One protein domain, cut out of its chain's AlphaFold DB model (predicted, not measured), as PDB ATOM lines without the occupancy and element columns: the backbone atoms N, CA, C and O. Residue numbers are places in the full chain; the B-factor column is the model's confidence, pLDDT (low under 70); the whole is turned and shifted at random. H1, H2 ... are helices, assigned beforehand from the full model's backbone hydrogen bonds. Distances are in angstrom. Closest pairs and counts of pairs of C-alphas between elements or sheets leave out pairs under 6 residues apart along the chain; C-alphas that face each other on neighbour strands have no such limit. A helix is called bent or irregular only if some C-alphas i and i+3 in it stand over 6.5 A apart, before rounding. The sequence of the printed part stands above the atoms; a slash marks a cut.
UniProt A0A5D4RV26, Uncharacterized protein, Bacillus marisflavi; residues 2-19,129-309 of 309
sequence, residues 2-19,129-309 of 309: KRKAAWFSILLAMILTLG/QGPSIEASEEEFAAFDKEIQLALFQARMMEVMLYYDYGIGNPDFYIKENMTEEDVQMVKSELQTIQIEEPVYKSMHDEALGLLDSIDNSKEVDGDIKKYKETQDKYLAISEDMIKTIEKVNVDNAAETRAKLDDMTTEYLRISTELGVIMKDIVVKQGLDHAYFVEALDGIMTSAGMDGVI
ATOM      1  N   LYS A   2     -35.443  25.104 -40.783       30.77
ATOM      2  CA  LYS A   2     -36.861  25.192 -40.383       30.77
ATOM      3  C   LYS A   2     -37.017  24.358 -39.113       30.77
ATOM      4  O   LYS A   2     -36.679  23.180 -39.153       30.77
ATOM      5  N   ARG A   3     -37.444  24.979 -38.010       35.50
ATOM      6  CA  ARG A   3     -37.590  24.305 -36.712       35.50
ATOM      7  C   ARG A   3     -38.677  23.228 -36.827       35.50
ATOM      8  O   ARG A   3     -39.770  23.527 -37.305       35.50
ATOM      9  N   LYS A   4     -38.334  21.996 -36.453       41.12
ATOM     10  CA  LYS A   4     -39.251  20.857 -36.316       41.12
ATOM     11  C   LYS A   4     -39.749  20.787 -34.867       41.12
ATOM     12  O   LYS A   4     -39.224  21.497 -34.008       41.12
ATOM     13  N   ALA A   5     -40.791  20.001 -34.618       42.47
ATOM     14  CA  ALA A   5     -41.416  19.919 -33.305       42.47
ATOM     15  C   ALA A   5     -40.595  19.036 -32.350       42.47
ATOM     16  O   ALA A   5     -40.782  17.825 -32.314       42.47
ATOM     17  N   ALA A   6     -39.737  19.664 -31.541       49.16
ATOM     18  CA  ALA A   6     -39.468  19.149 -30.197       49.16
ATOM     19  C   ALA A   6     -40.797  18.998 -29.449       49.16
ATOM     20  O   ALA A   6     -41.719  19.799 -29.678       49.16
ATOM     21  N   TRP A   7     -40.903  18.068 -28.503       53.53
ATOM     22  CA  TRP A   7     -41.944  18.192 -27.495       53.53
ATOM     23  C   TRP A   7     -41.462  19.205 -26.450       53.53
ATOM     24  O   TRP A   7     -41.100  18.859 -25.325       53.53
ATOM     25  N   PHE A   8     -41.558  20.491 -26.830       51.94
ATOM     26  CA  PHE A   8     -41.241  21.715 -26.063       51.94
ATOM     27  C   PHE A   8     -41.746  21.730 -24.597       51.94
ATOM     28  O   PHE A   8     -41.386  22.601 -23.809       51.94
ATOM     29  N   SER A   9     -42.582  20.767 -24.214       58.03
ATOM     30  CA  SER A   9     -43.064  20.506 -22.864       58.03
ATOM     31  C   SER A   9     -42.033  19.905 -21.897       58.03
ATOM     32  O   SER A   9     -42.228  20.091 -20.705       58.03
ATOM     33  N   ILE A  10     -40.978  19.190 -22.320       59.16
ATOM     34  CA  ILE A  10     -40.087  18.467 -21.369       59.16
ATOM     35  C   ILE A  10     -39.140  19.407 -20.638       59.16
ATOM     36  O   ILE A  10     -39.152  19.461 -19.406       59.16
ATOM     37  N   LEU A  11     -38.353  20.174 -21.399       62.69
ATOM     38  CA  LEU A  11     -37.446  21.175 -20.842       62.69
ATOM     39  C   LEU A  11     -38.245  22.169 -19.989       62.69
ATOM     40  O   LEU A  11     -37.889  22.440 -18.846       62.69
ATOM     41  N   LEU A  12     -39.396  22.612 -20.509       62.62
ATOM     42  CA  LEU A  12     -40.338  23.487 -19.819       62.62
ATOM     43  C   LEU A  12     -40.901  22.861 -18.529       62.62
ATOM     44  O   LEU A  12     -40.929  23.534 -17.504       62.62
ATOM     45  N   ALA A  13     -41.328  21.594 -18.534       65.25
ATOM     46  CA  ALA A  13     -41.839  20.918 -17.340       65.25
ATOM     47  C   ALA A  13     -40.752  20.782 -16.267       65.25
ATOM     48  O   ALA A  13     -40.998  21.124 -15.110       65.25
ATOM     49  N   MET A  14     -39.536  20.373 -16.644       69.31
ATOM     50  CA  MET A  14     -38.393  20.325 -15.730       69.31
ATOM     51  C   MET A  14     -38.088  21.696 -15.129       69.31
ATOM     52  O   MET A  14     -38.099  21.836 -13.906       69.31
ATOM     53  N   ILE A  15     -37.907  22.717 -15.971       65.88
ATOM     54  CA  ILE A  15     -37.663  24.109 -15.568       65.88
ATOM     55  C   ILE A  15     -38.747  24.590 -14.593       65.88
ATOM     56  O   ILE A  15     -38.427  25.116 -13.527       65.88
ATOM     57  N   LEU A  16     -40.025  24.317 -14.878       66.12
ATOM     58  CA  LEU A  16     -41.145  24.659 -13.995       66.12
ATOM     59  C   LEU A  16     -41.130  23.887 -12.659       66.12
ATOM     60  O   LEU A  16     -41.462  24.480 -11.632       66.12
ATOM     61  N   THR A  17     -40.736  22.606 -12.624       74.62
ATOM     62  CA  THR A  17     -40.612  21.848 -11.353       74.62
ATOM     63  C   THR A  17     -39.441  22.312 -10.487       74.62
ATOM     64  O   THR A  17     -39.586  22.446  -9.263       74.62
ATOM     65  N   LEU A  18     -38.307  22.612 -11.124       71.31
ATOM     66  CA  LEU A  18     -37.122  23.185 -10.491       71.31
ATOM     67  C   LEU A  18     -37.346  24.650 -10.093       71.31
ATOM     68  O   LEU A  18     -36.649  25.159  -9.228       71.31
ATOM     69  N   GLY A  19     -38.351  25.332 -10.649       59.38
ATOM     70  CA  GLY A  19     -38.592  26.754 -10.399       59.38
ATOM     71  C   GLY A  19     -37.569  27.667 -11.079       59.38
ATOM     72  O   GLY A  19     -37.386  28.803 -10.642       59.38
ATOM     73  N   GLN A 129     -22.000  34.582 -17.696       57.09
ATOM     74  CA  GLN A 129     -21.874  33.267 -18.324       57.09
ATOM     75  C   GLN A 129     -21.593  32.214 -17.240       57.09
ATOM     76  O   GLN A 129     -20.649  32.365 -16.463       57.09
ATOM     77  N   GLY A 130     -22.438  31.181 -17.155       61.59
ATOM     78  CA  GLY A 130     -22.229  30.055 -16.239       61.59
ATOM     79  C   GLY A 130     -20.994  29.220 -16.614       61.59
ATOM     80  O   GLY A 130     -20.415  29.431 -17.683       61.59
ATOM     81  N   PRO A 131     -20.571  28.273 -15.757       76.06
ATOM     82  CA  PRO A 131     -19.513  27.332 -16.115       76.06
ATOM     83  C   PRO A 131     -19.913  26.509 -17.348       76.06
ATOM     84  O   PRO A 131     -21.091  26.223 -17.559       76.06
ATOM     85  N   SER A 132     -18.929  26.132 -18.169       83.94
ATOM     86  CA  SER A 132     -19.186  25.348 -19.381       83.94
ATOM     87  C   SER A 132     -19.801  23.993 -19.037       83.94
ATOM     88  O   SER A 132     -19.311  23.296 -18.146       83.94
ATOM     89  N   ILE A 133     -20.820  23.574 -19.792       84.88
ATOM     90  CA  ILE A 133     -21.364  22.213 -19.695       84.88
ATOM     91  C   ILE A 133     -20.288  21.152 -19.987       84.88
ATOM     92  O   ILE A 133     -20.291  20.089 -19.370       84.88
ATOM     93  N   GLU A 134     -19.303  21.478 -20.828       85.88
ATOM     94  CA  GLU A 134     -18.156  20.634 -21.193       85.88
ATOM     95  C   GLU A 134     -17.002  20.669 -20.166       85.88
ATOM     96  O   GLU A 134     -15.920  20.168 -20.458       85.88
ATOM     97  N   ALA A 135     -17.201  21.242 -18.967       83.94
ATOM     98  CA  ALA A 135     -16.166  21.318 -17.926       83.94
ATOM     99  C   ALA A 135     -15.454  19.969 -17.690       83.94
ATOM    100  O   ALA A 135     -16.092  18.914 -17.576       83.94
ATOM    101  N   SER A 136     -14.125  20.012 -17.601       87.06
ATOM    102  CA  SER A 136     -13.296  18.837 -17.321       87.06
ATOM    103  C   SER A 136     -13.525  18.298 -15.903       87.06
ATOM    104  O   SER A 136     -14.043  18.999 -15.035       87.06
ATOM    105  N   GLU A 137     -13.107  17.057 -15.631       86.62
ATOM    106  CA  GLU A 137     -13.217  16.460 -14.289       86.62
ATOM    107  C   GLU A 137     -12.495  17.287 -13.208       86.62
ATOM    108  O   GLU A 137     -12.989  17.402 -12.086       86.62
ATOM    109  N   GLU A 138     -11.350  17.897 -13.543       87.75
ATOM    110  CA  GLU A 138     -10.584  18.746 -12.620       87.75
ATOM    111  C   GLU A 138     -11.315  20.062 -12.308       87.75
ATOM    112  O   GLU A 138     -11.370  20.475 -11.149       87.75
ATOM    113  N   GLU A 139     -11.919  20.699 -13.318       89.94
ATOM    114  CA  GLU A 139     -12.741  21.904 -13.139       89.94
ATOM    115  C   GLU A 139     -14.023  21.587 -12.364       89.94
ATOM    116  O   GLU A 139     -14.358  22.285 -11.408       89.94
ATOM    117  N   PHE A 140     -14.697  20.489 -12.715       92.31
ATOM    118  CA  PHE A 140     -15.894  20.003 -12.034       92.31
ATOM    119  C   PHE A 140     -15.648  19.793 -10.533       92.31
ATOM    120  O   PHE A 140     -16.389  20.311  -9.694       92.31
ATOM    121  N   ALA A 141     -14.567  19.091 -10.180       91.88
ATOM    122  CA  ALA A 141     -14.197  18.829  -8.792       91.88
ATOM    123  C   ALA A 141     -13.816  20.097  -8.000       91.88
ATOM    124  O   ALA A 141     -13.839  20.069  -6.768       91.88
ATOM    125  N   ALA A 142     -13.474  21.198  -8.679       93.62
ATOM    126  CA  ALA A 142     -13.113  22.472  -8.058       93.62
ATOM    127  C   ALA A 142     -14.314  23.395  -7.764       93.62
ATOM    128  O   ALA A 142     -14.151  24.366  -7.022       93.62
ATOM    129  N   PHE A 143     -15.497  23.123  -8.327       95.00
ATOM    130  CA  PHE A 143     -16.698  23.928  -8.092       95.00
ATOM    131  C   PHE A 143     -17.400  23.618  -6.759       95.00
ATOM    132  O   PHE A 143     -17.315  22.512  -6.227       95.00
ATOM    133  N   ASP A 144     -18.165  24.592  -6.257       95.38
ATOM    134  CA  ASP A 144     -19.095  24.392  -5.140       95.38
ATOM    135  C   ASP A 144     -20.192  23.371  -5.498       95.38
ATOM    136  O   ASP A 144     -20.560  23.200  -6.665       95.38
ATOM    137  N   LYS A 145     -20.753  22.692  -4.490       95.69
ATOM    138  CA  LYS A 145     -21.657  21.551  -4.707       95.69
ATOM    139  C   LYS A 145     -22.935  21.926  -5.468       95.69
ATOM    140  O   LYS A 145     -23.398  21.145  -6.294       95.69
ATOM    141  N   GLU A 146     -23.486  23.115  -5.238       95.50
ATOM    142  CA  GLU A 146     -24.599  23.672  -6.014       95.50
ATOM    143  C   GLU A 146     -24.286  23.699  -7.517       95.50
ATOM    144  O   GLU A 146     -25.115  23.280  -8.323       95.50
ATOM    145  N   ILE A 147     -23.077  24.126  -7.892       95.44
ATOM    146  CA  ILE A 147     -22.621  24.165  -9.286       95.44
ATOM    147  C   ILE A 147     -22.365  22.750  -9.815       95.44
ATOM    148  O   ILE A 147     -22.745  22.456 -10.943       95.44
ATOM    149  N   GLN A 148     -21.770  21.854  -9.019       97.06
ATOM    150  CA  GLN A 148     -21.557  20.458  -9.425       97.06
ATOM    151  C   GLN A 148     -22.881  19.753  -9.753       97.06
ATOM    152  O   GLN A 148     -23.010  19.120 -10.801       97.06
ATOM    153  N   LEU A 149     -23.895  19.913  -8.896       96.88
ATOM    154  CA  LEU A 149     -25.233  19.370  -9.137       96.88
ATOM    155  C   LEU A 149     -25.918  20.057 -10.330       96.88
ATOM    156  O   LEU A 149     -26.643  19.392 -11.067       96.88
ATOM    157  N   ALA A 150     -25.687  21.355 -10.550       95.38
ATOM    158  CA  ALA A 150     -26.212  22.076 -11.709       95.38
ATOM    159  C   ALA A 150     -25.571  21.613 -13.031       95.38
ATOM    160  O   ALA A 150     -26.290  21.390 -14.000       95.38
ATOM    161  N   LEU A 151     -24.251  21.391 -13.069       95.31
ATOM    162  CA  LEU A 151     -23.534  20.832 -14.226       95.31
ATOM    163  C   LEU A 151     -23.979  19.399 -14.532       95.31
ATOM    164  O   LEU A 151     -24.248  19.072 -15.686       95.31
ATOM    165  N   PHE A 152     -24.117  18.569 -13.496       96.62
ATOM    166  CA  PHE A 152     -24.710  17.239 -13.614       96.62
ATOM    167  C   PHE A 152     -26.112  17.305 -14.246       96.62
ATOM    168  O   PHE A 152     -26.367  16.667 -15.267       96.62
ATOM    169  N   GLN A 153     -27.010  18.113 -13.672       95.00
ATOM    170  CA  GLN A 153     -28.383  18.233 -14.157       95.00
ATOM    171  C   GLN A 153     -28.439  18.818 -15.577       95.00
ATOM    172  O   GLN A 153     -29.282  18.388 -16.361       95.00
ATOM    173  N   ALA A 154     -27.535  19.734 -15.939       93.19
ATOM    174  CA  ALA A 154     -27.426  20.276 -17.292       93.19
ATOM    175  C   ALA A 154     -27.062  19.190 -18.319       93.19
ATOM    176  O   ALA A 154     -27.761  19.066 -19.322       93.19
ATOM    177  N   ARG A 155     -26.049  18.348 -18.047       94.06
ATOM    178  CA  ARG A 155     -25.698  17.214 -18.931       94.06
ATOM    179  C   ARG A 155     -26.830  16.195 -19.049       94.06
ATOM    180  O   ARG A 155     -27.109  15.712 -20.141       94.06
ATOM    181  N   MET A 156     -27.541  15.911 -17.955       94.38
ATOM    182  CA  MET A 156     -28.733  15.057 -18.027       94.38
ATOM    183  C   MET A 156     -29.835  15.694 -18.885       94.38
ATOM    184  O   MET A 156     -30.440  15.008 -19.703       94.38
ATOM    185  N   MET A 157     -30.087  16.999 -18.748       91.25
ATOM    186  CA  MET A 157     -31.077  17.707 -19.569       91.25
ATOM    187  C   MET A 157     -30.681  17.769 -21.050       91.25
ATOM    188  O   MET A 157     -31.564  17.673 -21.896       91.25
ATOM    189  N   GLU A 158     -29.390  17.856 -21.367       90.94
ATOM    190  CA  GLU A 158     -28.865  17.774 -22.735       90.94
ATOM    191  C   GLU A 158     -29.137  16.396 -23.368       90.94
ATOM    192  O   GLU A 158     -29.728  16.316 -24.445       90.94
ATOM    193  N   VAL A 159     -28.819  15.300 -22.664       92.31
ATOM    194  CA  VAL A 159     -29.156  13.929 -23.099       92.31
ATOM    195  C   VAL A 159     -30.653  13.789 -23.371       92.31
ATOM    196  O   VAL A 159     -31.062  13.271 -24.410       92.31
ATOM    197  N   MET A 160     -31.488  14.273 -22.451       91.69
ATOM    198  CA  MET A 160     -32.943  14.198 -22.587       91.69
ATOM    199  C   MET A 160     -33.463  15.054 -23.749       91.69
ATOM    200  O   MET A 160     -34.425  14.680 -24.418       91.69
ATOM    201  N   LEU A 161     -32.804  16.178 -24.038       88.94
ATOM    202  CA  LEU A 161     -33.130  17.028 -25.175       88.94
ATOM    203  C   LEU A 161     -32.830  16.340 -26.517       88.94
ATOM    204  O   LEU A 161     -33.605  16.479 -27.466       88.94
ATOM    205  N   TYR A 162     -31.747  15.568 -26.600       89.81
ATOM    206  CA  TYR A 162     -31.448  14.777 -27.792       89.81
ATOM    207  C   TYR A 162     -32.495  13.688 -28.056       89.81
ATOM    208  O   TYR A 162     -32.949  13.545 -29.194       89.81
ATOM    209  N   TYR A 163     -32.944  12.976 -27.016       91.50
ATOM    210  CA  TYR A 163     -34.067  12.040 -27.140       91.50
ATOM    211  C   TYR A 163     -35.366  12.756 -27.540       91.50
ATOM    212  O   TYR A 163     -36.058  12.281 -28.439       91.50
ATOM    213  N   ASP A 164     -35.675  13.920 -26.957       89.31
ATOM    214  CA  ASP A 164     -36.859  14.710 -27.323       89.31
ATOM    215  C   ASP A 164     -36.870  15.115 -28.805       89.31
ATOM    216  O   ASP A 164     -37.848  14.869 -29.511       89.31
ATOM    217  N   TYR A 165     -35.768  15.660 -29.328       87.12
ATOM    218  CA  TYR A 165     -35.675  15.971 -30.756       87.12
ATOM    219  C   TYR A 165     -35.713  14.718 -31.633       87.12
ATOM    220  O   TYR A 165     -36.413  14.696 -32.648       87.12
ATOM    221  N   GLY A 166     -34.959  13.681 -31.274       90.62
ATOM    222  CA  GLY A 166     -34.832  12.472 -32.078       90.62
ATOM    223  C   GLY A 166     -36.109  11.628 -32.148       90.62
ATOM    224  O   GLY A 166     -36.349  10.976 -33.162       90.62
ATOM    225  N   ILE A 167     -36.962  11.692 -31.120       93.12
ATOM    226  CA  ILE A 167     -38.289  11.061 -31.083       93.12
ATOM    227  C   ILE A 167     -39.361  12.003 -31.649       93.12
ATOM    228  O   ILE A 167     -40.151  11.592 -32.500       93.12
ATOM    229  N   GLY A 168     -39.375  13.273 -31.232       90.12
ATOM    230  CA  GLY A 168     -40.377  14.268 -31.629       90.12
ATOM    231  C   GLY A 168     -40.377  14.578 -33.129       90.12
ATOM    232  O   GLY A 168     -41.440  14.744 -33.730       90.12
ATOM    233  N   ASN A 169     -39.199  14.575 -33.770       90.06
ATOM    234  CA  ASN A 169     -39.069  14.783 -35.214       90.06
ATOM    235  C   ASN A 169     -39.851  13.740 -36.041       90.06
ATOM    236  O   ASN A 169     -40.723  14.159 -36.804       90.06
ATOM    237  N   PRO A 170     -39.597  12.418 -35.936       93.38
ATOM    238  CA  PRO A 170     -40.382  11.415 -36.651       93.38
ATOM    239  C   PRO A 170     -41.827  11.295 -36.134       93.38
ATOM    240  O   PRO A 170     -42.732  11.112 -36.949       93.38
ATOM    241  N   ASP A 171     -42.069  11.454 -34.826       93.19
ATOM    242  CA  ASP A 171     -43.411  11.430 -34.220       93.19
ATOM    243  C   ASP A 171     -44.365  12.459 -34.858       93.19
ATOM    244  O   ASP A 171     -45.492  12.119 -35.226       93.19
ATOM    245  N   PHE A 172     -43.885  13.685 -35.095       89.81
ATOM    246  CA  PHE A 172     -44.640  14.771 -35.730       89.81
ATOM    247  C   PHE A 172     -45.192  14.422 -37.127       89.81
ATOM    248  O   PHE A 172     -46.210  14.974 -37.559       89.81
ATOM    249  N   TYR A 173     -44.530  13.522 -37.861       91.75
ATOM    250  CA  TYR A 173     -44.963  13.113 -39.199       91.75
ATOM    251  C   TYR A 173     -45.967  11.946 -39.186       91.75
ATOM    252  O   TYR A 173     -46.637  11.729 -40.200       91.75
ATOM    253  N   ILE A 174     -46.139  11.245 -38.056       93.50
ATOM    254  CA  ILE A 174     -47.121  10.161 -37.904       93.50
ATOM    255  C   ILE A 174     -48.535  10.739 -37.773       93.50
ATOM    256  O   ILE A 174     -48.831  11.557 -36.902       93.50
ATOM    257  N   LYS A 175     -49.440  10.265 -38.632       92.25
ATOM    258  CA  LYS A 175     -50.859  10.654 -38.685       92.25
ATOM    259  C   LYS A 175     -51.720   9.399 -38.765       92.25
ATOM    260  O   LYS A 175     -51.244   8.369 -39.217       92.25
ATOM    261  N   GLU A 176     -53.004   9.488 -38.426       90.94
ATOM    262  CA  GLU A 176     -53.928   8.341 -38.515       90.94
ATOM    263  C   GLU A 176     -54.002   7.714 -39.916       90.94
ATOM    264  O   GLU A 176     -54.191   6.509 -40.052       90.94
ATOM    265  N   ASN A 177     -53.854   8.538 -40.957       92.38
ATOM    266  CA  ASN A 177     -53.833   8.122 -42.353       92.38
ATOM    267  C   ASN A 177     -52.500   8.567 -42.964       92.38
ATOM    268  O   ASN A 177     -52.207   9.766 -42.985       92.38
ATOM    269  N   MET A 178     -51.715   7.615 -43.463       95.88
ATOM    270  CA  MET A 178     -50.395   7.849 -44.057       95.88
ATOM    271  C   MET A 178     -50.314   7.247 -45.458       95.88
ATOM    272  O   MET A 178     -50.967   6.253 -45.766       95.88
ATOM    273  N   THR A 179     -49.484   7.843 -46.308       97.44
ATOM    274  CA  THR A 179     -49.020   7.237 -47.560       97.44
ATOM    275  C   THR A 179     -47.663   6.559 -47.359       97.44
ATOM    276  O   THR A 179     -46.974   6.806 -46.370       97.44
ATOM    277  N   GLU A 180     -47.223   5.749 -48.324       97.50
ATOM    278  CA  GLU A 180     -45.853   5.204 -48.333       97.50
ATOM    279  C   GLU A 180     -44.771   6.303 -48.334       97.50
ATOM    280  O   GLU A 180     -43.673   6.087 -47.823       97.50
ATOM    281  N   GLU A 181     -45.073   7.494 -48.865       96.75
ATOM    282  CA  GLU A 181     -44.173   8.654 -48.826       96.75
ATOM    283  C   GLU A 181     -44.080   9.242 -47.407       96.75
ATOM    284  O   GLU A 181     -42.977   9.505 -46.929       96.75
ATOM    285  N   ASP A 182     -45.204   9.354 -46.683       96.69
ATOM    286  CA  ASP A 182     -45.202   9.757 -45.267       96.69
ATOM    287  C   ASP A 182     -44.425   8.739 -44.403       96.69
ATOM    288  O   ASP A 182     -43.647   9.126 -43.534       96.69
ATOM    289  N   VAL A 183     -44.587   7.433 -44.658       97.25
ATOM    290  CA  VAL A 183     -43.869   6.362 -43.934       97.25
ATOM    291  C   VAL A 183     -42.361   6.424 -44.195       97.25
ATOM    292  O   VAL A 183     -41.567   6.246 -43.268       97.25
ATOM    293  N   GLN A 184     -41.942   6.701 -45.433       96.69
ATOM    294  CA  GLN A 184     -40.528   6.916 -45.761       96.69
ATOM    295  C   GLN A 184     -39.971   8.180 -45.100       96.69
ATOM    296  O   GLN A 184     -38.834   8.157 -44.632       96.69
ATOM    297  N   MET A 185     -40.767   9.250 -44.996       95.25
ATOM    298  CA  MET A 185     -40.380  10.464 -44.276       95.25
ATOM    299  C   MET A 185     -40.146  10.179 -42.788       95.25
ATOM    300  O   MET A 185     -39.063  10.472 -42.294       95.25
ATOM    301  N   VAL A 186     -41.087   9.515 -42.101       96.31
ATOM    302  CA  VAL A 186     -40.915   9.111 -40.689       96.31
ATOM    303  C   VAL A 186     -39.647   8.274 -40.499       96.31
ATOM    304  O   VAL A 186     -38.860   8.546 -39.597       96.31
ATOM    305  N   LYS A 187     -39.396   7.290 -41.373       95.94
ATOM    306  CA  LYS A 187     -38.195   6.439 -41.289       95.94
ATOM    307  C   LYS A 187     -36.898   7.204 -41.552       95.94
ATOM    308  O   LYS A 187     -35.899   6.921 -40.902       95.94
ATOM    309  N   SER A 188     -36.907   8.184 -42.456       95.12
ATOM    310  CA  SER A 188     -35.746   9.048 -42.699       95.12
ATOM    311  C   SER A 188     -35.435   9.970 -41.519       95.12
ATOM    312  O   SER A 188     -34.273  10.301 -41.314       95.12
ATOM    313  N   GLU A 189     -36.447  10.400 -40.764       93.75
ATOM    314  CA  GLU A 189     -36.277  11.218 -39.557       93.75
ATOM    315  C   GLU A 189     -35.813  10.364 -38.363       93.75
ATOM    316  O   GLU A 189     -34.938  10.779 -37.606       93.75
ATOM    317  N   LEU A 190     -36.326   9.135 -38.236       95.00
ATOM    318  CA  LEU A 190     -35.921   8.175 -37.203       95.00
ATOM    319  C   LEU A 190     -34.458   7.713 -37.345       95.00
ATOM    320  O   LEU A 190     -33.798   7.439 -36.344       95.00
ATOM    321  N   GLN A 191     -33.929   7.647 -38.572       94.00
ATOM    322  CA  GLN A 191     -32.538   7.244 -38.817       94.00
ATOM    323  C   GLN A 191     -31.513   8.123 -38.090       94.00
ATOM    324  O   GLN A 191     -30.463   7.612 -37.713       94.00
ATOM    325  N   THR A 192     -31.805   9.409 -37.870       88.94
ATOM    326  CA  THR A 192     -30.916  10.315 -37.131       88.94
ATOM    327  C   THR A 192     -30.702   9.818 -35.700       88.94
ATOM    328  O   THR A 192     -29.573   9.489 -35.342       88.94
ATOM    329  N   ILE A 193     -31.778   9.616 -34.926       90.19
ATOM    330  CA  ILE A 193     -31.637   9.106 -33.555       90.19
ATOM    331  C   ILE A 193     -31.092   7.675 -33.512       90.19
ATOM    332  O   ILE A 193     -30.275   7.384 -32.653       90.19
ATOM    333  N   GLN A 194     -31.437   6.795 -34.460       90.62
ATOM    334  CA  GLN A 194     -30.883   5.429 -34.491       90.62
ATOM    335  C   GLN A 194     -29.354   5.384 -34.695       90.62
ATOM    336  O   GLN A 194     -28.713   4.407 -34.311       90.62
ATOM    337  N   ILE A 195     -28.762   6.416 -35.307       92.38
ATOM    338  CA  ILE A 195     -27.305   6.549 -35.469       92.38
ATOM    339  C   ILE A 195     -26.664   7.172 -34.220       92.38
ATOM    340  O   ILE A 195     -25.549   6.798 -33.855       92.38
ATOM    341  N   GLU A 196     -27.354   8.112 -33.576       91.19
ATOM    342  CA  GLU A 196     -26.817   8.943 -32.489       91.19
ATOM    343  C   GLU A 196     -27.099   8.374 -31.080       91.19
ATOM    344  O   GLU A 196     -26.350   8.652 -30.146       91.19
ATOM    345  N   GLU A 197     -28.095   7.495 -30.922       90.56
ATOM    346  CA  GLU A 197     -28.477   6.831 -29.661       90.56
ATOM    347  C   GLU A 197     -27.292   6.212 -28.884       90.56
ATOM    348  O   GLU A 197     -27.236   6.398 -27.664       90.56
ATOM    349  N   PRO A 198     -26.302   5.533 -29.510       92.12
ATOM    350  CA  PRO A 198     -25.134   5.027 -28.787       92.12
ATOM    351  C   PRO A 198     -24.278   6.135 -28.153       92.12
ATOM    352  O   PRO A 198     -23.693   5.918 -27.095       92.12
ATOM    353  N   VAL A 199     -24.219   7.319 -28.774       93.25
ATOM    354  CA  VAL A 199     -23.513   8.492 -28.232       93.25
ATOM    355  C   VAL A 199     -24.296   9.057 -27.051       93.25
ATOM    356  O   VAL A 199     -23.721   9.277 -25.990       93.25
ATOM    357  N   TYR A 200     -25.617   9.199 -27.183       92.69
ATOM    358  CA  TYR A 200     -26.477   9.696 -26.104       92.69
ATOM    359  C   TYR A 200     -26.486   8.777 -24.876       92.69
ATOM    360  O   TYR A 200     -26.569   9.260 -23.749       92.69
ATOM    361  N   LYS A 201     -26.326   7.461 -25.072       93.19
ATOM    362  CA  LYS A 201     -26.111   6.497 -23.981       93.19
ATOM    363  C   LYS A 201     -24.739   6.656 -23.308       93.19
ATOM    364  O   LYS A 201     -24.674   6.573 -22.089       93.19
ATOM    365  N   SER A 202     -23.674   6.974 -24.053       94.56
ATOM    366  CA  SER A 202     -22.373   7.331 -23.451       94.56
ATOM    367  C   SER A 202     -22.483   8.601 -22.602       94.56
ATOM    368  O   SER A 202     -22.129   8.588 -21.428       94.56
ATOM    369  N   MET A 203     -23.078   9.666 -23.153       93.75
ATOM    370  CA  MET A 203     -23.278  10.940 -22.449       93.75
ATOM    371  C   MET A 203     -24.133  10.783 -21.180       93.75
ATOM    372  O   MET A 203     -23.846  11.408 -20.160       93.75
ATOM    373  N   HIS A 204     -25.158   9.924 -21.222       95.12
ATOM    374  CA  HIS A 204     -25.956   9.541 -20.056       95.12
ATOM    375  C   HIS A 204     -25.093   8.914 -18.953       95.12
ATOM    376  O   HIS A 204     -25.126   9.361 -17.805       95.12
ATOM    377  N   ASP A 205     -24.309   7.894 -19.298       95.88
ATOM    378  CA  ASP A 205     -23.503   7.143 -18.334       95.88
ATOM    379  C   ASP A 205     -22.363   8.004 -17.759       95.88
ATOM    380  O   ASP A 205     -22.083   7.947 -16.560       95.88
ATOM    381  N   GLU A 206     -21.762   8.869 -18.580       94.50
ATOM    382  CA  GLU A 206     -20.783   9.883 -18.167       94.50
ATOM    383  C   GLU A 206     -21.387  10.887 -17.172       94.50
ATOM    384  O   GLU A 206     -20.793  11.173 -16.129       94.50
ATOM    385  N   ALA A 207     -22.597  11.387 -17.439       94.94
ATOM    386  CA  ALA A 207     -23.294  12.296 -16.538       94.94
ATOM    387  C   ALA A 207     -23.717  11.607 -15.223       94.94
ATOM    388  O   ALA A 207     -23.555  12.189 -14.150       94.94
ATOM    389  N   LEU A 208     -24.160  10.344 -15.251       95.94
ATOM    390  CA  LEU A 208     -24.374   9.570 -14.020       95.94
ATOM    391  C   LEU A 208     -23.071   9.338 -13.233       95.94
ATOM    392  O   LEU A 208     -23.111   9.316 -12.000       95.94
ATOM    393  N   GLY A 209     -21.931   9.224 -13.921       95.25
ATOM    394  CA  GLY A 209     -20.599   9.181 -13.315       95.25
ATOM    395  C   GLY A 209     -20.231  10.465 -12.561       95.25
ATOM    396  O   GLY A 209     -19.631  10.386 -11.489       95.25
ATOM    397  N   LEU A 210     -20.660  11.637 -13.048       94.81
ATOM    398  CA  LEU A 210     -20.527  12.896 -12.301       94.81
ATOM    399  C   LEU A 210     -21.359  12.889 -11.012       94.81
ATOM    400  O   LEU A 210     -20.870  13.320  -9.973       94.81
ATOM    401  N   LEU A 211     -22.590  12.368 -11.032       96.44
ATOM    402  CA  LEU A 211     -23.405  12.284  -9.810       96.44
ATOM    403  C   LEU A 211     -22.752  11.399  -8.733       96.44
ATOM    404  O   LEU A 211     -22.885  11.693  -7.546       96.44
ATOM    405  N   ASP A 212     -22.033  10.346  -9.140       95.19
ATOM    406  CA  ASP A 212     -21.271   9.474  -8.233       95.19
ATOM    407  C   ASP A 212     -19.969  10.100  -7.706       95.19
ATOM    408  O   ASP A 212     -19.466   9.652  -6.674       95.19
ATOM    409  N   SER A 213     -19.405  11.110  -8.382       94.88
ATOM    410  CA  SER A 213     -18.162  11.770  -7.952       94.88
ATOM    411  C   SER A 213     -18.389  12.939  -6.984       94.88
ATOM    412  O   SER A 213     -17.474  13.300  -6.239       94.88
ATOM    413  N   ILE A 214     -19.605  13.493  -6.932       95.62
ATOM    414  CA  ILE A 214     -20.002  14.514  -5.951       95.62
ATOM    415  C   ILE A 214     -20.019  13.911  -4.534       95.62
ATOM    416  O   ILE A 214     -20.647  12.877  -4.293       95.62
ATOM    417  N   ASP A 215     -19.402  14.601  -3.565       94.50
ATOM    418  CA  ASP A 215     -19.384  14.239  -2.132       94.50
ATOM    419  C   ASP A 215     -20.763  14.442  -1.472       94.50
ATOM    420  O   ASP A 215     -20.982  15.350  -0.667       94.50
ATOM    421  N   ASN A 216     -21.749  13.645  -1.881       93.56
ATOM    422  CA  ASN A 216     -23.136  13.758  -1.451       93.56
ATOM    423  C   ASN A 216     -23.336  13.340   0.017       93.56
ATOM    424  O   ASN A 216     -22.666  12.449   0.543       93.56
ATOM    425  N   SER A 217     -24.294  13.971   0.703       92.62
ATOM    426  CA  SER A 217     -24.642  13.569   2.071       92.62
ATOM    427  C   SER A 217     -25.421  12.244   2.084       92.62
ATOM    428  O   SER A 217     -26.272  11.994   1.234       92.62
ATOM    429  N   LYS A 218     -25.221  11.428   3.126       94.25
ATOM    430  CA  LYS A 218     -25.950  10.154   3.308       94.25
ATOM    431  C   LYS A 218     -27.469  10.297   3.447       94.25
ATOM    432  O   LYS A 218     -28.185   9.301   3.438       94.25
ATOM    433  N   GLU A 219     -27.962  11.516   3.648       95.38
ATOM    434  CA  GLU A 219     -29.397  11.797   3.715       95.38
ATOM    435  C   GLU A 219     -30.065  11.641   2.341       95.38
ATOM    436  O   GLU A 219     -31.234  11.268   2.277       95.38
ATOM    437  N   VAL A 220     -29.308  11.837   1.251       97.00
ATOM    438  CA  VAL A 220     -29.814  11.776  -0.130       97.00
ATOM    439  C   VAL A 220     -29.443  10.503  -0.893       97.00
ATOM    440  O   VAL A 220     -29.877  10.355  -2.031       97.00
ATOM    441  N   ASP A 221     -28.739   9.537  -0.285       96.94
ATOM    442  CA  ASP A 221     -28.399   8.236  -0.906       96.94
ATOM    443  C   ASP A 221     -29.632   7.558  -1.548       96.94
ATOM    444  O   ASP A 221     -29.570   6.994  -2.644       96.94
ATOM    445  N   GLY A 222     -30.782   7.629  -0.865       98.00
ATOM    446  CA  GLY A 222     -32.050   7.075  -1.344       98.00
ATOM    447  C   GLY A 222     -32.649   7.840  -2.527       98.00
ATOM    448  O   GLY A 222     -33.186   7.215  -3.442       98.00
ATOM    449  N   ASP A 223     -32.526   9.168  -2.540       98.19
ATOM    450  CA  ASP A 223     -33.027  10.015  -3.625       98.19
ATOM    451  C   ASP A 223     -32.123   9.935  -4.862       98.19
ATOM    452  O   ASP A 223     -32.631   9.840  -5.973       98.19
ATOM    453  N   ILE A 224     -30.798   9.860  -4.685       98.12
ATOM    454  CA  ILE A 224     -29.820   9.603  -5.757       98.12
ATOM    455  C   ILE A 224     -30.102   8.253  -6.424       98.12
ATOM    456  O   ILE A 224     -30.184   8.168  -7.651       98.12
ATOM    457  N   LYS A 225     -30.333   7.198  -5.630       98.19
ATOM    458  CA  LYS A 225     -30.746   5.893  -6.163       98.19
ATOM    459  C   LYS A 225     -32.069   5.993  -6.926       98.19
ATOM    460  O   LYS A 225     -32.175   5.450  -8.022       98.19
ATOM    461  N   LYS A 226     -33.056   6.716  -6.382       98.38
ATOM    462  CA  LYS A 226     -34.344   6.937  -7.049       98.38
ATOM    463  C   LYS A 226     -34.184   7.716  -8.361       98.38
ATOM    464  O   LYS A 226     -34.871   7.392  -9.325       98.38
ATOM    465  N   TYR A 227     -33.292   8.708  -8.420       98.06
ATOM    466  CA  TYR A 227     -32.996   9.475  -9.633       98.06
ATOM    467  C   TYR A 227     -32.496   8.550 -10.745       98.06
ATOM    468  O   TYR A 227     -33.088   8.520 -11.820       98.06
ATOM    469  N   LYS A 228     -31.483   7.720 -10.456       98.12
ATOM    470  CA  LYS A 228     -30.940   6.728 -11.401       98.12
ATOM    471  C   LYS A 228     -32.002   5.738 -11.880       98.12
ATOM    472  O   LYS A 228     -32.247   5.644 -13.075       98.12
ATOM    473  N   GLU A 229     -32.759   5.137 -10.959       98.25
ATOM    474  CA  GLU A 229     -33.896   4.257 -11.293       98.25
ATOM    475  C   GLU A 229     -35.025   4.952 -12.077       98.25
ATOM    476  O   GLU A 229     -35.947   4.293 -12.564       98.25
ATOM    477  N   THR A 230     -35.042   6.284 -12.126       97.88
ATOM    478  CA  THR A 230     -36.014   7.070 -12.893       97.88
ATOM    479  C   THR A 230     -35.440   7.460 -14.258       97.88
ATOM    480  O   THR A 230     -36.189   7.458 -15.232       97.88
ATOM    481  N   GLN A 231     -34.125   7.669 -14.370       96.19
ATOM    482  CA  GLN A 231     -33.427   7.792 -15.654       96.19
ATOM    483  C   GLN A 231     -33.439   6.474 -16.442       96.19
ATOM    484  O   GLN A 231     -33.771   6.480 -17.623       96.19
ATOM    485  N   ASP A 232     -33.245   5.326 -15.783       96.44
ATOM    486  CA  ASP A 232     -33.386   4.007 -16.425       96.44
ATOM    487  C   ASP A 232     -34.780   3.828 -17.060       96.44
ATOM    488  O   ASP A 232     -34.920   3.310 -18.168       96.44
ATOM    489  N   LYS A 233     -35.836   4.307 -16.379       97.06
ATOM    490  CA  LYS A 233     -37.212   4.303 -16.910       97.06
ATOM    491  C   LYS A 233     -37.379   5.281 -18.067       97.06
ATOM    492  O   LYS A 233     -38.084   4.950 -19.014       97.06
ATOM    493  N   TYR A 234     -36.754   6.457 -17.991       95.19
ATOM    494  CA  TYR A 234     -36.759   7.449 -19.065       95.19
ATOM    495  C   TYR A 234     -36.124   6.892 -20.346       95.19
ATOM    496  O   TYR A 234     -36.716   6.997 -21.420       95.19
ATOM    497  N   LEU A 235     -34.971   6.228 -20.238       94.88
ATOM    498  CA  LEU A 235     -34.346   5.550 -21.373       94.88
ATOM    499  C   LEU A 235     -35.227   4.410 -21.900       94.88
ATOM    500  O   LEU A 235     -35.453   4.332 -23.103       94.88
ATOM    501  N   ALA A 236     -35.792   3.575 -21.022       96.25
ATOM    502  CA  ALA A 236     -36.653   2.465 -21.436       96.25
ATOM    503  C   ALA A 236     -37.889   2.927 -22.235       96.25
ATOM    504  O   ALA A 236     -38.163   2.375 -23.303       96.25
ATOM    505  N   ILE A 237     -38.606   3.962 -21.774       96.31
ATOM    506  CA  ILE A 237     -39.755   4.504 -22.521       96.31
ATOM    507  C   ILE A 237     -39.309   5.176 -23.831       96.31
ATOM    508  O   ILE A 237     -39.980   5.018 -24.848       96.31
ATOM    509  N   SER A 238     -38.148   5.846 -23.843       95.06
ATOM    510  CA  SER A 238     -37.569   6.449 -25.054       95.06
ATOM    511  C   SER A 238     -37.281   5.391 -26.121       95.06
ATOM    512  O   SER A 238     -37.686   5.535 -27.275       95.06
ATOM    513  N   GLU A 239     -36.648   4.281 -25.734       95.25
ATOM    514  CA  GLU A 239     -36.410   3.155 -26.632       95.25
ATOM    515  C   GLU A 239     -37.715   2.533 -27.148       95.25
ATOM    516  O   GLU A 239     -37.809   2.175 -28.322       95.25
ATOM    517  N   ASP A 240     -38.729   2.369 -26.297       97.06
ATOM    518  CA  ASP A 240     -40.000   1.753 -26.693       97.06
ATOM    519  C   ASP A 240     -40.820   2.654 -27.629       97.06
ATOM    520  O   ASP A 240     -41.484   2.153 -28.547       97.06
ATOM    521  N   MET A 241     -40.683   3.975 -27.500       96.62
ATOM    522  CA  MET A 241     -41.170   4.942 -28.483       96.62
ATOM    523  C   MET A 241     -40.436   4.809 -29.825       96.62
ATOM    524  O   MET A 241     -41.096   4.634 -30.852       96.62
ATOM    525  N   ILE A 242     -39.097   4.783 -29.836       96.00
ATOM    526  CA  ILE A 242     -38.273   4.565 -31.047       96.00
ATOM    527  C   ILE A 242     -38.682   3.259 -31.756       96.00
ATOM    528  O   ILE A 242     -39.021   3.271 -32.942       96.00
ATOM    529  N   LYS A 243     -38.763   2.142 -31.017       96.69
ATOM    530  CA  LYS A 243     -39.201   0.816 -31.506       96.69
ATOM    531  C   LYS A 243     -40.664   0.779 -31.964       96.69
ATOM    532  O   LYS A 243     -41.070  -0.190 -32.613       96.69
ATOM    533  N   THR A 244     -41.487   1.750 -31.569       97.69
ATOM    534  CA  THR A 244     -42.887   1.882 -31.999       97.69
ATOM    535  C   THR A 244     -42.972   2.674 -33.301       97.69
ATOM    536  O   THR A 244     -43.619   2.219 -34.245       97.69
ATOM    537  N   ILE A 245     -42.238   3.786 -33.396       96.94
ATOM    538  CA  ILE A 245     -42.100   4.605 -34.608       96.94
ATOM    539  C   ILE A 245     -41.487   3.785 -35.757       96.94
ATOM    540  O   ILE A 245     -41.997   3.816 -36.875       96.94
ATOM    541  N   GLU A 246     -40.458   2.974 -35.483       96.75
ATOM    542  CA  GLU A 246     -39.804   2.096 -36.470       96.75
ATOM    543  C   GLU A 246     -40.793   1.178 -37.215       96.75
ATOM    544  O   GLU A 246     -40.669   0.936 -38.423       96.75
ATOM    545  N   LYS A 247     -41.810   0.690 -36.496       97.12
ATOM    546  CA  LYS A 247     -42.803  -0.275 -36.989       97.12
ATOM    547  C   LYS A 247     -43.945   0.372 -37.774       97.12
ATOM    548  O   LYS A 247     -44.831  -0.354 -38.238       97.12
ATOM    549  N   VAL A 248     -43.949   1.698 -37.942       97.81
ATOM    550  CA  VAL A 248     -45.016   2.393 -38.665       97.81
ATOM    551  C   VAL A 248     -45.057   1.994 -40.146       97.81
ATOM    552  O   VAL A 248     -44.033   1.818 -40.824       97.81
ATOM    553  N   ASN A 249     -46.276   1.831 -40.642       97.44
ATOM    554  CA  ASN A 249     -46.630   1.594 -42.033       97.44
ATOM    555  C   ASN A 249     -48.049   2.136 -42.299       97.44
ATOM    556  O   ASN A 249     -48.720   2.619 -41.389       97.44
ATOM    557  N   VAL A 250     -48.498   2.059 -43.554       97.94
ATOM    558  CA  VAL A 250     -49.803   2.581 -43.993       97.94
ATOM    559  C   VAL A 250     -50.983   1.935 -43.251       97.94
ATOM    560  O   VAL A 250     -51.954   2.626 -42.951       97.94
ATOM    561  N   ASP A 251     -50.893   0.646 -42.909       97.69
ATOM    562  CA  ASP A 251     -51.999  -0.115 -42.314       97.69
ATOM    563  C   ASP A 251     -52.128   0.087 -40.791       97.69
ATOM    564  O   ASP A 251     -53.225  -0.052 -40.249       97.69
ATOM    565  N   ASN A 252     -51.033   0.412 -40.085       97.44
ATOM    566  CA  ASN A 252     -51.010   0.538 -38.617       97.44
ATOM    567  C   ASN A 252     -50.839   1.972 -38.085       97.44
ATOM    568  O   ASN A 252     -50.767   2.158 -36.871       97.44
ATOM    569  N   ALA A 253     -50.792   2.987 -38.951       96.94
ATOM    570  CA  ALA A 253     -50.461   4.363 -38.570       96.94
ATOM    571  C   ALA A 253     -51.332   4.933 -37.427       96.94
ATOM    572  O   ALA A 253     -50.803   5.524 -36.483       96.94
ATOM    573  N   ALA A 254     -52.648   4.691 -37.454       95.62
ATOM    574  CA  ALA A 254     -53.567   5.096 -36.385       95.62
ATOM    575  C   ALA A 254     -53.314   4.377 -35.044       95.62
ATOM    576  O   ALA A 254     -53.388   5.003 -33.988       95.62
ATOM    577  N   GLU A 255     -52.970   3.085 -35.068       96.62
ATOM    578  CA  GLU A 255     -52.605   2.330 -33.858       96.62
ATOM    579  C   GLU A 255     -51.276   2.838 -33.278       96.62
ATOM    580  O   GLU A 255     -51.141   2.998 -32.065       96.62
ATOM    581  N   THR A 256     -50.308   3.139 -34.146       96.44
ATOM    582  CA  THR A 256     -49.004   3.698 -33.769       96.44
ATOM    583  C   THR A 256     -49.153   5.077 -33.120       96.44
ATOM    584  O   THR A 256     -48.589   5.291 -32.049       96.44
ATOM    585  N   ARG A 257     -49.964   5.983 -33.694       95.06
ATOM    586  CA  ARG A 257     -50.281   7.299 -33.099       95.06
ATOM    587  C   ARG A 257     -50.884   7.153 -31.698       95.06
ATOM    588  O   ARG A 257     -50.373   7.753 -30.761       95.06
ATOM    589  N   ALA A 258     -51.896   6.296 -31.540       93.94
ATOM    590  CA  ALA A 258     -52.556   6.085 -30.250       93.94
ATOM    591  C   ALA A 258     -51.608   5.529 -29.167       93.94
ATOM    592  O   ALA A 258     -51.697   5.930 -28.009       93.94
ATOM    593  N   LYS A 259     -50.671   4.640 -29.531       95.69
ATOM    594  CA  LYS A 259     -49.625   4.158 -28.609       95.69
ATOM    595  C   LYS A 259     -48.631   5.253 -28.237       95.69
ATOM    596  O   LYS A 259     -48.215   5.324 -27.085       95.69
ATOM    597  N   LEU A 260     -48.245   6.098 -29.193       94.62
ATOM    598  CA  LEU A 260     -47.346   7.221 -28.938       94.62
ATOM    599  C   LEU A 260     -47.995   8.255 -28.012       94.62
ATOM    600  O   LEU A 260     -47.325   8.725 -27.100       94.62
ATOM    601  N   ASP A 261     -49.291   8.535 -28.163       91.00
ATOM    602  CA  ASP A 261     -50.050   9.435 -27.276       91.00
ATOM    603  C   ASP A 261     -50.138   8.911 -25.823       91.00
ATOM    604  O   ASP A 261     -50.056   9.688 -24.869       91.00
ATOM    605  N   ASP A 262     -50.251   7.593 -25.630       91.00
ATOM    606  CA  ASP A 262     -50.214   6.964 -24.300       91.00
ATOM    607  C   ASP A 262     -48.806   7.055 -23.679       91.00
ATOM    608  O   ASP A 262     -48.627   7.612 -22.591       91.00
ATOM    609  N   MET A 263     -47.776   6.636 -24.426       95.00
ATOM    610  CA  MET A 263     -46.371   6.734 -24.001       95.00
ATOM    611  C   MET A 263     -45.926   8.184 -23.751       95.00
ATOM    612  O   MET A 263     -45.120   8.421 -22.851       95.00
ATOM    613  N   THR A 264     -46.503   9.159 -24.468       90.69
ATOM    614  CA  THR A 264     -46.281  10.602 -24.252       90.69
ATOM    615  C   THR A 264     -46.514  10.977 -22.798       90.69
ATOM    616  O   THR A 264     -45.723  11.694 -22.186       90.69
ATOM    617  N   THR A 265     -47.614  10.480 -22.239       88.56
ATOM    618  CA  THR A 265     -48.055  10.840 -20.895       88.56
ATOM    619  C   THR A 265     -47.063  10.335 -19.849       88.56
ATOM    620  O   THR A 265     -46.692  11.084 -18.945       88.56
ATOM    621  N   GLU A 266     -46.567   9.105 -20.002       91.25
ATOM    622  CA  GLU A 266     -45.585   8.520 -19.084       91.25
ATOM    623  C   GLU A 266     -44.189   9.150 -19.244       91.25
ATOM    624  O   GLU A 266     -43.544   9.472 -18.248       91.25
ATOM    625  N   TYR A 267     -43.754   9.441 -20.473       91.19
ATOM    626  CA  TYR A 267     -42.498  10.143 -20.775       91.19
ATOM    627  C   TYR A 267     -42.439  11.552 -20.147       91.19
ATOM    628  O   TYR A 267     -41.455  11.930 -19.497       91.19
ATOM    629  N   LEU A 268     -43.538  12.313 -20.241       88.62
ATOM    630  CA  LEU A 268     -43.689  13.613 -19.573       88.62
ATOM    631  C   LEU A 268     -43.781  13.481 -18.042       88.62
ATOM    632  O   LEU A 268     -43.257  14.325 -17.309       88.62
ATOM    633  N   ARG A 269     -44.408  12.414 -17.530       90.56
ATOM    634  CA  ARG A 269     -44.499  12.147 -16.085       90.56
ATOM    635  C   ARG A 269     -43.128  11.821 -15.484       90.56
ATOM    636  O   ARG A 269     -42.789  12.362 -14.434       90.56
ATOM    637  N   ILE A 270     -42.343  10.973 -16.148       93.31
ATOM    638  CA  ILE A 270     -40.994  10.571 -15.722       93.31
ATOM    639  C   ILE A 270     -40.045  11.776 -15.715       93.31
ATOM    640  O   ILE A 270     -39.355  12.003 -14.722       93.31
ATOM    641  N   SER A 271     -40.046  12.598 -16.769       89.75
ATOM    642  CA  SER A 271     -39.213  13.811 -16.814       89.75
ATOM    643  C   SER A 271     -39.603  14.838 -15.739       89.75
ATOM    644  O   SER A 271     -38.735  15.386 -15.059       89.75
ATOM    645  N   THR A 272     -40.900  15.019 -15.476       89.19
ATOM    646  CA  THR A 272     -41.383  15.823 -14.335       89.19
ATOM    647  C   THR A 272     -40.893  15.260 -12.988       89.19
ATOM    648  O   THR A 272     -40.492  16.017 -12.103       89.19
ATOM    649  N   GLU A 273     -40.892  13.933 -12.813       93.19
ATOM    650  CA  GLU A 273     -40.422  13.276 -11.586       93.19
ATOM    651  C   GLU A 273     -38.908  13.453 -11.362       93.19
ATOM    652  O   GLU A 273     -38.494  13.671 -10.222       93.19
ATOM    653  N   LEU A 274     -38.092  13.447 -12.419       95.25
ATOM    654  CA  LEU A 274     -36.645  13.692 -12.337       95.25
ATOM    655  C   LEU A 274     -36.316  15.082 -11.776       95.25
ATOM    656  O   LEU A 274     -35.504  15.189 -10.856       95.25
ATOM    657  N   GLY A 275     -36.997  16.130 -12.254       91.25
ATOM    658  CA  GLY A 275     -36.840  17.489 -11.718       91.25
ATOM    659  C   GLY A 275     -37.226  17.591 -10.237       91.25
ATOM    660  O   GLY A 275     -36.512  18.206  -9.442       91.25
ATOM    661  N   VAL A 276     -38.302  16.913  -9.820       93.19
ATOM    662  CA  VAL A 276     -38.708  16.850  -8.403       93.19
ATOM    663  C   VAL A 276     -37.659  16.134  -7.541       93.19
ATOM    664  O   VAL A 276     -37.332  16.628  -6.463       93.19
ATOM    665  N   ILE A 277     -37.096  15.013  -8.002       96.88
ATOM    666  CA  ILE A 277     -36.053  14.286  -7.258       96.88
ATOM    667  C   ILE A 277     -34.774  15.128  -7.148       96.88
ATOM    668  O   ILE A 277     -34.194  15.208  -6.068       96.88
ATOM    669  N   MET A 278     -34.353  15.799  -8.225       96.94
ATOM    670  CA  MET A 278     -33.172  16.672  -8.210       96.94
ATOM    671  C   MET A 278     -33.323  17.810  -7.192       96.94
ATOM    672  O   MET A 278     -32.436  18.055  -6.377       96.94
ATOM    673  N   LYS A 279     -34.490  18.457  -7.172       94.25
ATOM    674  CA  LYS A 279     -34.837  19.472  -6.174       94.25
ATOM    675  C   LYS A 279     -34.760  18.945  -4.740       94.25
ATOM    676  O   LYS A 279     -34.196  19.615  -3.875       94.25
ATOM    677  N   ASP A 280     -35.295  17.753  -4.495       95.56
ATOM    678  CA  ASP A 280     -35.223  17.090  -3.191       95.56
ATOM    679  C   ASP A 280     -33.769  16.809  -2.772       95.56
ATOM    680  O   ASP A 280     -33.417  17.073  -1.621       95.56
ATOM    681  N   ILE A 281     -32.911  16.353  -3.695       97.56
ATOM    682  CA  ILE A 281     -31.473  16.131  -3.453       97.56
ATOM    683  C   ILE A 281     -30.775  17.435  -3.034       97.56
ATOM    684  O   ILE A 281     -30.025  17.443  -2.058       97.56
ATOM    685  N   VAL A 282     -31.027  18.545  -3.735       96.69
ATOM    686  CA  VAL A 282     -30.433  19.856  -3.411       96.69
ATOM    687  C   VAL A 282     -30.885  20.328  -2.023       96.69
ATOM    688  O   VAL A 282     -30.060  20.651  -1.168       96.69
ATOM    689  N   VAL A 283     -32.196  20.303  -1.758       95.50
ATOM    690  CA  VAL A 283     -32.776  20.816  -0.505       95.50
ATOM    691  C   VAL A 283     -32.376  19.972   0.711       95.50
ATOM    692  O   VAL A 283     -32.015  20.535   1.744       95.50
ATOM    693  N   LYS A 284     -32.395  18.635   0.614       96.69
ATOM    694  CA  LYS A 284     -32.030  17.734   1.728       96.69
ATOM    695  C   LYS A 284     -30.530  17.742   2.036       96.69
ATOM    696  O   LYS A 284     -30.141  17.448   3.161       96.69
ATOM    697  N   GLN A 285     -29.678  18.136   1.088       94.81
ATOM    698  CA  GLN A 285     -28.266  18.412   1.380       94.81
ATOM    699  C   GLN A 285     -28.028  19.755   2.092       94.81
ATOM    700  O   GLN A 285     -26.902  20.017   2.513       94.81
ATOM    701  N   GLY A 286     -29.064  20.583   2.269       95.25
ATOM    702  CA  GLY A 286     -28.958  21.899   2.907       95.25
ATOM    703  C   GLY A 286     -28.328  22.972   2.015       95.25
ATOM    704  O   GLY A 286     -27.829  23.966   2.540       95.25
ATOM    705  N   LEU A 287     -28.335  22.754   0.699       96.19
ATOM    706  CA  LEU A 287     -27.756  23.641  -0.310       96.19
ATOM    707  C   LEU A 287     -28.718  24.771  -0.693       96.19
ATOM    708  O   LEU A 287     -29.940  24.648  -0.532       96.19
ATOM    709  N   ASP A 288     -28.186  25.862  -1.244       95.88
ATOM    710  CA  ASP A 288     -29.024  26.950  -1.750       95.88
ATOM    711  C   ASP A 288     -29.659  26.561  -3.095       95.88
ATOM    712  O   ASP A 288     -29.059  26.630  -4.168       95.88
ATOM    713  N   HIS A 289     -30.929  26.163  -3.030       92.81
ATOM    714  CA  HIS A 289     -31.730  25.816  -4.198       92.81
ATOM    715  C   HIS A 289     -31.886  26.975  -5.198       92.81
ATOM    716  O   HIS A 289     -31.994  26.721  -6.396       92.81
ATOM    717  N   ALA A 290     -31.930  28.235  -4.753       90.62
ATOM    718  CA  ALA A 290     -32.011  29.367  -5.675       90.62
ATOM    719  C   ALA A 290     -30.688  29.544  -6.431       90.62
ATOM    720  O   ALA A 290     -30.712  29.756  -7.640       90.62
ATOM    721  N   TYR A 291     -29.556  29.362  -5.745       93.00
ATOM    722  CA  TYR A 291     -28.235  29.410  -6.373       93.00
ATOM    723  C   TYR A 291     -27.993  28.237  -7.335       93.00
ATOM    724  O   TYR A 291     -27.528  28.454  -8.451       93.00
ATOM    725  N   PHE A 292     -28.388  27.012  -6.968       94.00
ATOM    726  CA  PHE A 292     -28.395  25.857  -7.878       94.00
ATOM    727  C   PHE A 292     -29.220  26.133  -9.149       94.00
ATOM    728  O   PHE A 292     -28.771  25.840 -10.255       94.00
ATOM    729  N   VAL A 293     -30.409  26.732  -9.005       90.38
ATOM    730  CA  VAL A 293     -31.276  27.098 -10.138       90.38
ATOM    731  C   VAL A 293     -30.645  28.180 -11.019       90.38
ATOM    732  O   VAL A 293     -30.692  28.057 -12.240       90.38
ATOM    733  N   GLU A 294     -30.048  29.219 -10.429       89.06
ATOM    734  CA  GLU A 294     -29.351  30.287 -11.162       89.06
ATOM    735  C   GLU A 294     -28.120  29.750 -11.911       89.06
ATOM    736  O   GLU A 294     -27.910  30.082 -13.077       89.06
ATOM    737  N   ALA A 295     -27.349  28.860 -11.279       90.94
ATOM    738  CA  ALA A 295     -26.229  28.177 -11.915       90.94
ATOM    739  C   ALA A 295     -26.695  27.316 -13.100       90.94
ATOM    740  O   ALA A 295     -26.120  27.419 -14.182       90.94
ATOM    741  N   LEU A 296     -27.757  26.519 -12.930       90.69
ATOM    742  CA  LEU A 296     -28.330  25.691 -13.996       90.69
ATOM    743  C   LEU A 296     -28.811  26.543 -15.183       90.69
ATOM    744  O   LEU A 296     -28.447  26.254 -16.318       90.69
ATOM    745  N   ASP A 297     -29.571  27.612 -14.931       86.38
ATOM    746  CA  ASP A 297     -30.048  28.556 -15.958       86.38
ATOM    747  C   ASP A 297     -28.869  29.188 -16.730       86.38
ATOM    748  O   ASP A 297     -28.868  29.215 -17.964       86.38
ATOM    749  N   GLY A 298     -27.809  29.591 -16.019       87.12
ATOM    750  CA  GLY A 298     -26.581  30.133 -16.605       87.12
ATOM    751  C   GLY A 298     -25.782  29.130 -17.447       87.12
ATOM    752  O   GLY A 298     -25.294  29.494 -18.519       87.12
ATOM    753  N   ILE A 299     -25.670  27.870 -17.004       89.25
ATOM    754  CA  ILE A 299     -25.022  26.782 -17.760       89.25
ATOM    755  C   ILE A 299     -25.810  26.511 -19.046       89.25
ATOM    756  O   ILE A 299     -25.246  26.588 -20.139       89.25
ATOM    757  N   MET A 300     -27.121  26.270 -18.931       86.00
ATOM    758  CA  MET A 300     -28.006  25.962 -20.063       86.00
ATOM    759  C   MET A 300     -28.020  27.095 -21.101       86.00
ATOM    760  O   MET A 300     -27.953  26.835 -22.303       86.00
ATOM    761  N   THR A 301     -28.023  28.352 -20.643       84.12
ATOM    762  CA  THR A 301     -27.910  29.535 -21.510       84.12
ATOM    763  C   THR A 301     -26.554  29.598 -22.210       84.12
ATOM    764  O   THR A 301     -26.493  29.838 -23.413       84.12
ATOM    765  N   SER A 302     -25.452  29.335 -21.498       83.25
ATOM    766  CA  SER A 302     -24.110  29.342 -22.102       83.25
ATOM    767  C   SER A 302     -23.922  28.264 -23.179       83.25
ATOM    768  O   SER A 302     -23.200  28.493 -24.149       83.25
ATOM    769  N   ALA A 303     -24.623  27.133 -23.046       81.75
ATOM    770  CA  ALA A 303     -24.653  26.035 -24.010       81.75
ATOM    771  C   ALA A 303     -25.621  26.269 -25.194       81.75
ATOM    772  O   ALA A 303     -25.723  25.427 -26.084       81.75
ATOM    773  N   GLY A 304     -26.354  27.391 -25.225       78.56
ATOM    774  CA  GLY A 304     -27.345  27.688 -26.269       78.56
ATOM    775  C   GLY A 304     -28.626  26.846 -26.192       78.56
ATOM    776  O   GLY A 304     -29.358  26.744 -27.181       78.56
ATOM    777  N   MET A 305     -28.901  26.233 -25.036       73.38
ATOM    778  CA  MET A 305     -30.127  25.467 -24.770       73.38
ATOM    779  C   MET A 305     -31.286  26.345 -24.258       73.38
ATOM    780  O   MET A 305     -32.414  25.873 -24.126       73.38
ATOM    781  N   ASP A 306     -31.040  27.638 -24.037       57.31
ATOM    782  CA  ASP A 306     -32.044  28.677 -23.762       57.31
ATOM    783  C   ASP A 306     -33.031  28.883 -24.925       57.31
ATOM    784  O   ASP A 306     -34.223  29.104 -24.718       57.31
ATOM    785  N   GLY A 307     -32.551  28.769 -26.169       45.59
ATOM    786  CA  GLY A 307     -33.335  28.957 -27.394       45.59
ATOM    787  C   GLY A 307     -34.298  27.816 -27.756       45.59
ATOM    788  O   GLY A 307     -34.881  27.845 -28.850       45.59
ATOM    789  N   VAL A 308     -34.433  26.822 -26.871       42.53
ATOM    790  CA  VAL A 308     -35.318  25.647 -26.985       42.53
ATOM    791  C   VAL A 308     -36.639  25.842 -26.214       42.53
ATOM    792  O   VAL A 308     -37.449  24.924 -26.096       42.53
ATOM    793  N   ILE A 309     -36.879  27.062 -25.728       31.23
ATOM    794  CA  ILE A 309     -38.080  27.517 -25.009       31.23
ATOM    795  C   ILE A 309     -38.926  28.422 -25.923       31.23
ATOM    796  O   ILE A 309     -38.337  29.249 -26.661       31.23
TER     797      ILE A 309
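This is residues 2 to 19 and 129 to 309 of the 309 residues of an uncharacterized protein of Bacillus marisflavi (UniProt A0A5D4RV26). An elongated bundle of long helices: H3 runs through the middle, with H5, H6 and the two arms of the bent H4 side by side along it. Short H1 packs along H6, while H2 and H7 pack on one end of H3, H7 slantwise. The printed part has 199 residues with seven named helices, H1 to H7 in order, and no named strand, in class all helix. It is compact, with a radius of gyration of the C-alphas of 17.9 A and spans of 55 by 31 by 27 A.

H1, residues 9 to 18, touches residues 268 to 279 of H6, residues 253 to 284; the closest C-alphas, Met 14 and Gly 275, are 5.2 A apart. H2, residues 137 to 142, and H3, residues 145 to 171, form a hairpin and only just touch, with 3 pairs of C-alphas within 8 A, the closest Phe 140 and Gln 148 at 6.3 A. H3 is the hub, touching six other helices. H4, residues 180 to 213, was assigned as one helix by its hydrogen bonds but is bent, with C-alphas 195 and 198 7.2 A apart; its arms H4a, residues 180 to 195, and H4b, residues 198 to 213, stand at a steep tilt of 39 degrees. H3 and H4a form a hairpin, the closest C-alphas being Pro 170 and Val 186 at 4.7 A. H5, residues 221 to 245, forms a hairpin with H6, at 16 degrees, a shallow tilt, with C-alphas Tyr 227 and Ile 277 closest at 6.2 A. H7, residues 289 to 302, touches residues 146 to 154 of H3 at a steep tilt of 52 degrees, closest at C-alphas Glu 146 and Phe 292, 4.8 A. Every O i to N i+4 pair is within hydrogen-bond range in H1, H2, H4b and H7, against 22 of 23 in H3, 10 of 12 in H4a, 20 of 21 in H5 and 26 of 28 in H6.

H1 begins at C-alpha 9 (-43.064, 20.506, -22.864), and H7 ends at C-alpha 302 (-24.110, 29.342, -22.102). From first to last C-alpha H3 is 38.0 A, H5 36.6 A and H6 46.3 A long.

Residues 20 to 128 are not printed, and C-alphas 19 and 129 are 19.6 A apart across the cut. Of the links that are printed whole, none is long. The pLDDT is under 70 at residues 2 to 16, 19, 129 to 130 and 306 to 309.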